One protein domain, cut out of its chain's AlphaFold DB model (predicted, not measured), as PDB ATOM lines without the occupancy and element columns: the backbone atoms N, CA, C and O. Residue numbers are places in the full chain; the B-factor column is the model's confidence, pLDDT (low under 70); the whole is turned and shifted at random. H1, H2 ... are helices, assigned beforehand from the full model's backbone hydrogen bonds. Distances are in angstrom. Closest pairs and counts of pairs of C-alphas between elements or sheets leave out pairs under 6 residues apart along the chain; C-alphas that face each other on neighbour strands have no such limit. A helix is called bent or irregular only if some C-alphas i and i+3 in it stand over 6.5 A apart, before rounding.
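This is residues 118 to 170 of the 369 residues of an uncharacterized protein of Puccinia graminis f. sp. tritici (UniProt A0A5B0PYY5). Three helices fold back and forth in a flat zigzag, one layer thick, with H2 in the middle, H1 along one side of it and the longer H3 along the other. H1 and H2 make one helical hairpin and H2 and H3 a second, and H1 and H3 stay apart on the two sides of H2. The printed part has 53 residues with three named helices, in the order H1, H2, H3, and no named strand; the class is all helix. The whole is only just compact, close to loose, with a radius of gyration of the C-alphas of 11.8 A, and its C-alphas span 36 by 28 by 11 A.

H1, residues 118 to 130, touches H2, residues 134 to 144, with the C-alphas of Cys 123 and Leu 141 closest at 7.2 A. They run opposite ways at a steep tilt of 35.0 degrees, only just past shallow, and form a helical hairpin. H2 touches H3, residues 148 to 169, with the C-alphas of Ile 139 and Ala 158 closest at 6.1 A. These two run opposite ways at a shallow tilt of 14 degrees and form another helical hairpin. Their centres are 9.6 A apart, and those of H1 and H2 are 11.4 A apart. H1 and H3 are apart. In H1 and H2 every O i to N i+4 pair is within hydrogen-bond range, and in H3 16 of 18 are.

H1 runs from Gln 118, C-alpha at (84.165, 128.132, 119.709), to Leu 130 and is 18.1 A long from first to last C-alpha. H2 runs from Pro 134, C-alpha at (104.908, 130.636, 124.071), to Ser 144, over 15.2 A. H3 runs from Pro 148 to Lys 169, C-alpha at (112.883, 137.245, 132.748), over 32.0 A, and with 22 residues it is the longest helix. H3 is irregular, with C-alphas 149 and 152 at 7.7 A from each other, and its line is a rough one. It has a kink of 33 degrees near residue 155.

The C-alphas of Gln 118 and His 170, the first and last printed residues, are the two farthest apart, at 35.9 A. The outline is flat. The printed part has no cut. The links from H1 to H2 and from H2 to H3 are tight, with 3 residues in each. The mean pLDDT of the printed part is 82.1, and residues 166 to 170, of which 166 to 169 belong to H3, are under 70.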
ATOM      1  N   GLN A 118      84.424 126.711 119.491       77.56
ATOM      2  CA  GLN A 118      84.165 128.132 119.709       77.56
ATOM      3  C   GLN A 118      85.234 128.760 120.608       77.56
ATOM      4  O   GLN A 118      85.752 129.833 120.293       77.56
ATOM      5  N   THR A 119      85.610 128.074 121.691       80.19
ATOM      6  CA  THR A 119      86.690 128.518 122.584       80.19
ATOM      7  C   THR A 119      88.032 128.541 121.852       80.19
ATOM      8  O   THR A 119      88.787 129.501 121.995       80.19
ATOM      9  N   ASP A 120      88.303 127.551 120.999       84.31
ATOM     10  CA  ASP A 120      89.529 127.488 120.198       84.31
ATOM     11  C   ASP A 120      89.607 128.613 119.158       84.31
ATOM     12  O   ASP A 120      90.657 129.242 119.008       84.31
ATOM     13  N   ARG A 121      88.489 128.953 118.498       86.50
ATOM     14  CA  ARG A 121      88.415 130.115 117.592       86.50
ATOM     15  C   ARG A 121      88.685 131.430 118.315       86.50
ATOM     16  O   ARG A 121      89.435 132.261 117.803       86.50
ATOM     17  N   VAL A 122      88.105 131.618 119.501       86.00
ATOM     18  CA  VAL A 122      88.322 132.821 120.319       86.00
ATOM     19  C   VAL A 122      89.772 132.896 120.798       86.00
ATOM     20  O   VAL A 122      90.393 133.949 120.683       86.00
ATOM     21  N   CYS A 123      90.347 131.786 121.264       86.69
ATOM     22  CA  CYS A 123      91.751 131.735 121.675       86.69
ATOM     23  C   CYS A 123      92.697 132.044 120.507       86.69
ATOM     24  O   CYS A 123      93.661 132.784 120.686       86.69
ATOM     25  N   ALA A 124      92.410 131.535 119.305       88.81
ATOM     26  CA  ALA A 124      93.199 131.826 118.109       88.81
ATOM     27  C   ALA A 124      93.123 133.309 117.702       88.81
ATOM     28  O   ALA A 124      94.148 133.906 117.371       88.81
ATOM     29  N   ASP A 125      91.935 133.922 117.753       90.25
ATOM     30  CA  ASP A 125      91.766 135.351 117.462       90.25
ATOM     31  C   ASP A 125      92.469 136.233 118.507       90.25
ATOM     32  O   ASP A 125      93.196 137.164 118.150       90.25
ATOM     33  N   LEU A 126      92.331 135.899 119.794       88.88
ATOM     34  CA  LEU A 126      93.034 136.584 120.878       88.88
ATOM     35  C   LEU A 126      94.548 136.456 120.731       88.88
ATOM     36  O   LEU A 126      95.248 137.458 120.838       88.88
ATOM     37  N   GLN A 127      95.060 135.268 120.404       92.69
ATOM     38  CA  GLN A 127      96.492 135.086 120.197       92.69
ATOM     39  C   GLN A 127      97.001 135.863 118.981       92.69
ATOM     40  O   GLN A 127      98.076 136.455 119.037       92.69
ATOM     41  N   LYS A 128      96.228 135.927 117.893       91.88
ATOM     42  CA  LYS A 128      96.578 136.742 116.725       91.88
ATOM     43  C   LYS A 128      96.647 138.237 117.062       91.88
ATOM     44  O   LYS A 128      97.467 138.945 116.485       91.88
ATOM     45  N   LYS A 129      95.790 138.715 117.969       90.94
ATOM     46  CA  LYS A 129      95.728 140.124 118.391       90.94
ATOM     47  C   LYS A 129      96.777 140.491 119.439       90.94
ATOM     48  O   LYS A 129      97.324 141.585 119.376       90.94
ATOM     49  N   LEU A 130      97.013 139.607 120.404       87.88
ATOM     50  CA  LEU A 130      97.852 139.871 121.576       87.88
ATOM     51  C   LEU A 130      99.291 139.376 121.408       87.88
ATOM     52  O   LEU A 130     100.165 139.849 122.124       87.88
ATOM     53  N   ALA A 131      99.530 138.454 120.469       90.44
ATOM     54  CA  ALA A 131     100.841 137.893 120.154       90.44
ATOM     55  C   ALA A 131     101.618 137.441 121.405       90.44
ATOM     56  O   ALA A 131     102.794 137.766 121.561       90.44
ATOM     57  N   LEU A 132     100.954 136.700 122.304       87.12
ATOM     58  CA  LEU A 132     101.581 136.216 123.534       87.12
ATOM     59  C   LEU A 132     102.768 135.312 123.192       87.12
ATOM     60  O   LEU A 132     102.690 134.500 122.263       87.12
ATOM     61  N   ASP A 133     103.854 135.430 123.949       90.38
ATOM     62  CA  ASP A 133     104.967 134.494 123.822       90.38
ATOM     63  C   ASP A 133     104.546 133.068 124.239       90.38
ATOM     64  O   ASP A 133     103.500 132.896 124.873       90.38
ATOM     65  N   PRO A 134     105.314 132.026 123.867       90.38
ATOM     66  CA  PRO A 134     104.908 130.636 124.071       90.38
ATOM     67  C   PRO A 134     104.544 130.283 125.519       90.38
ATOM     68  O   PRO A 134     103.626 129.487 125.732       90.38
ATOM     69  N   ASP A 135     105.211 130.888 126.503       87.38
ATOM     70  CA  ASP A 135     104.989 130.583 127.917       87.38
ATOM     71  C   ASP A 135     103.704 131.256 128.428       87.38
ATOM     72  O   ASP A 135     102.881 130.620 129.090       87.38
ATOM     73  N   HIS A 136     103.459 132.503 128.019       89.12
ATOM     74  CA  HIS A 136     102.232 133.244 128.340       89.12
ATOM     75  C   HIS A 136     101.007 132.666 127.621       89.12
ATOM     76  O   HIS A 136      99.922 132.567 128.201       89.12
ATOM     77  N   LEU A 137     101.183 132.222 126.373       90.81
ATOM     78  CA  LEU A 137     100.150 131.532 125.604       90.81
ATOM     79  C   LEU A 137      99.760 130.210 126.269       90.81
ATOM     80  O   LEU A 137      98.577 129.880 126.344       90.81
ATOM     81  N   LYS A 138     100.737 129.458 126.788       89.81
ATOM     82  CA  LYS A 138     100.480 128.190 127.473       89.81
ATOM     83  C   LYS A 138      99.609 128.383 128.714       89.81
ATOM     84  O   LYS A 138      98.660 127.625 128.895       89.81
ATOM     85  N   ILE A 139      99.891 129.401 129.532       88.69
ATOM     86  CA  ILE A 139      99.065 129.721 130.705       88.69
ATOM     87  C   ILE A 139      97.661 130.142 130.258       88.69
ATOM     88  O   ILE A 139      96.682 129.567 130.721       88.69
ATOM     89  N   ALA A 140      97.553 131.071 129.302       86.88
ATOM     90  CA  ALA A 140      96.264 131.566 128.822       86.88
ATOM     91  C   ALA A 140      95.359 130.450 128.264       86.88
ATOM     92  O   ALA A 140      94.157 130.443 128.530       86.88
ATOM     93  N   LEU A 141      95.928 129.484 127.533       87.94
ATOM     94  CA  LEU A 141      95.190 128.335 126.999       87.94
ATOM     95  C   LEU A 141      94.749 127.349 128.087       87.94
ATOM     96  O   LEU A 141      93.664 126.779 127.991       87.94
ATOM     97  N   LEU A 142      95.570 127.141 129.120       85.44
ATOM     98  CA  LEU A 142      95.185 126.313 130.267       85.44
ATOM     99  C   LEU A 142      94.053 126.964 131.069       85.44
ATOM    100  O   LEU A 142      93.179 126.264 131.579       85.44
ATOM    101  N   THR A 143      94.039 128.295 131.149       85.25
ATOM    102  CA  THR A 143      92.986 129.043 131.839       85.25
ATOM    103  C   THR A 143      91.681 129.085 131.056       85.25
ATOM    104  O   THR A 143      90.606 128.926 131.635       85.25
ATOM    105  N   SER A 144      91.745 129.258 129.733       83.38
ATOM    106  CA  SER A 144      90.550 129.403 128.893       83.38
ATOM    107  C   SER A 144      89.734 128.118 128.748       83.38
ATOM    108  O   SER A 144      88.535 128.187 128.482       83.38
ATOM    109  N   LYS A 145      90.358 126.953 128.951       84.00
ATOM    110  CA  LYS A 145      89.720 125.632 128.818       84.00
ATOM    111  C   LYS A 145      89.270 125.029 130.153       84.00
ATOM    112  O   LYS A 145      88.901 123.858 130.199       84.00
ATOM    113  N   CYS A 146      89.300 125.809 131.236       83.19
ATOM    114  CA  CYS A 146      88.972 125.331 132.575       83.19
ATOM    115  C   CYS A 146      87.444 125.179 132.791       83.19
ATOM    116  O   CYS A 146      86.692 126.142 132.567       83.19
ATOM    117  N   PRO A 147      86.956 124.008 133.250       81.38
ATOM    118  CA  PRO A 147      85.537 123.791 133.523       81.38
ATOM    119  C   PRO A 147      85.028 124.672 134.684       81.38
ATOM    120  O   PRO A 147      85.816 125.079 135.540       81.38
ATOM    121  N   PRO A 148      83.714 124.988 134.740       77.62
ATOM    122  CA  PRO A 148      83.127 125.921 135.713       77.62
ATOM    123  C   PRO A 148      83.526 125.693 137.176       77.62
ATOM    124  O   PRO A 148      83.808 126.660 137.880       77.62
ATOM    125  N   GLU A 149      83.590 124.434 137.605       79.88
ATOM    126  CA  GLU A 149      83.859 124.040 138.994       79.88
ATOM    127  C   GLU A 149      85.300 124.342 139.444       79.88
ATOM    128  O   GLU A 149      85.550 124.558 140.627       79.88
ATOM    129  N   GLU A 150      86.247 124.440 138.504       81.25
ATOM    130  CA  GLU A 150      87.682 124.593 138.784       81.25
ATOM    131  C   GLU A 150      88.214 126.009 138.489       81.25
ATOM    132  O   GLU A 150      89.371 126.326 138.789       81.25
ATOM    133  N   ARG A 151      87.380 126.905 137.934       77.19
ATOM    134  CA  ARG A 151      87.808 128.239 137.459       77.19
ATOM    135  C   ARG A 151      88.472 129.080 138.537       77.19
ATOM    136  O   ARG A 151      89.442 129.771 138.246       77.19
ATOM    137  N   HIS A 152      87.967 129.030 139.769       71.25
ATOM    138  CA  HIS A 152      88.509 129.849 140.851       71.25
ATOM    139  C   HIS A 152      89.963 129.477 141.165       71.25
ATOM    140  O   HIS A 152      90.835 130.344 141.162       71.25
ATOM    141  N   ALA A 153      90.239 128.184 141.361       77.19
ATOM    142  CA  ALA A 153      91.593 127.702 141.606       77.19
ATOM    143  C   ALA A 153      92.494 127.963 140.391       77.19
ATOM    144  O   ALA A 153      93.601 128.477 140.531       77.19
ATOM    145  N   ASN A 154      91.991 127.683 139.190       83.94
ATOM    146  CA  ASN A 154      92.739 127.875 137.957       83.94
ATOM    147  C   ASN A 154      93.160 129.344 137.740       83.94
ATOM    148  O   ASN A 154      94.323 129.593 137.440       83.94
ATOM    149  N   VAL A 155      92.279 130.320 137.992       80.00
ATOM    150  CA  VAL A 155      92.615 131.754 137.895       80.00
ATOM    151  C   VAL A 155      93.690 132.154 138.911       80.00
ATOM    152  O   VAL A 155      94.612 132.890 138.563       80.00
ATOM    153  N   VAL A 156      93.615 131.654 140.150       78.12
ATOM    154  CA  VAL A 156      94.624 131.940 141.187       78.12
ATOM    155  C   VAL A 156      96.002 131.422 140.767       78.12
ATOM    156  O   VAL A 156      96.984 132.163 140.832       78.12
ATOM    157  N   PHE A 157      96.078 130.181 140.284       81.69
ATOM    158  CA  PHE A 157      97.340 129.583 139.843       81.69
ATOM    159  C   PHE A 157      97.863 130.187 138.535       81.69
ATOM    160  O   PHE A 157      99.068 130.393 138.406       81.69
ATOM    161  N   ALA A 158      96.985 130.525 137.591       83.75
ATOM    162  CA  ALA A 158      97.367 131.194 136.352       83.75
ATOM    163  C   ALA A 158      97.987 132.569 136.628       83.75
ATOM    164  O   ALA A 158      99.056 132.872 136.103       83.75
ATOM    165  N   ASN A 159      97.375 133.366 137.510       77.00
ATOM    166  CA  ASN A 159      97.919 134.664 137.914       77.00
ATOM    167  C   ASN A 159      99.285 134.522 138.603       77.00
ATOM    168  O   ASN A 159     100.201 135.293 138.321       77.00
ATOM    169  N   ALA A 160      99.452 133.517 139.469       75.56
ATOM    170  CA  ALA A 160     100.742 133.236 140.097       75.56
ATOM    171  C   ALA A 160     101.819 132.852 139.063       75.56
ATOM    172  O   ALA A 160     102.933 133.370 139.118       75.56
ATOM    173  N   ALA A 161     101.475 132.001 138.093       82.00
ATOM    174  CA  ALA A 161     102.387 131.582 137.030       82.00
ATOM    175  C   ALA A 161     102.793 132.750 136.113       82.00
ATOM    176  O   ALA A 161     103.967 132.865 135.770       82.00
ATOM    177  N   PHE A 162     101.861 133.651 135.776       81.75
ATOM    178  CA  PHE A 162     102.171 134.873 135.024       81.75
ATOM    179  C   PHE A 162     103.212 135.734 135.750       81.75
ATOM    180  O   PHE A 162     104.217 136.115 135.155       81.75
ATOM    181  N   HIS A 163     103.022 135.986 137.047       77.19
ATOM    182  CA  HIS A 163     103.980 136.766 137.835       77.19
ATOM    183  C   HIS A 163     105.342 136.080 137.990       77.19
ATOM    184  O   HIS A 163     106.368 136.758 138.031       77.19
ATOM    185  N   GLN A 164     105.370 134.748 138.063       80.19
ATOM    186  CA  GLN A 164     106.618 133.999 138.154       80.19
ATOM    187  C   GLN A 164     107.431 134.070 136.851       80.19
ATOM    188  O   GLN A 164     108.638 134.301 136.907       80.19
ATOM    189  N   LEU A 165     106.785 133.941 135.686       78.44
ATOM    190  CA  LEU A 165     107.461 134.067 134.388       78.44
ATOM    191  C   LEU A 165     108.034 135.472 134.159       78.44
ATOM    192  O   LEU A 165     109.128 135.611 133.611       78.44
ATOM    193  N   ASP A 166     107.324 136.509 134.606       67.31
ATOM    194  CA  ASP A 166     107.818 137.889 134.552       67.31
ATOM    195  C   ASP A 166     109.044 138.085 135.458       67.31
ATOM    196  O   ASP A 166     110.028 138.714 135.063       67.31
ATOM    197  N   ALA A 167     109.035 137.492 136.656       64.12
ATOM    198  CA  ALA A 167     110.169 137.546 137.576       64.12
ATOM    199  C   ALA A 167     111.410 136.814 137.028       64.12
ATOM    200  O   ALA A 167     112.528 137.306 137.173       64.12
ATOM    201  N   GLU A 168     111.232 135.673 136.353       64.06
ATOM    202  CA  GLU A 168     112.331 134.882 135.781       64.06
ATOM    203  C   GLU A 168     113.027 135.580 134.594       64.06
ATOM    204  O   GLU A 168     114.244 135.440 134.425       64.06
ATOM    205  N   LYS A 169     112.304 136.406 133.818       62.75
ATOM    206  CA  LYS A 169     112.883 137.245 132.748       62.75
ATOM    207  C   LYS A 169     113.738 138.406 133.282       62.75
ATOM    208  O   LYS A 169     114.577 138.933 132.550       62.75
ATOM    209  N   HIS A 170     113.596 138.774 134.558       54.75
ATOM    210  CA  HIS A 170     114.294 139.896 135.197       54.75
ATOM    211  C   HIS A 170     115.481 139.478 136.096       54.75
ATOM    212  O   HIS A 170     115.751 140.114 137.110       54.75
TER     213      HIS A 170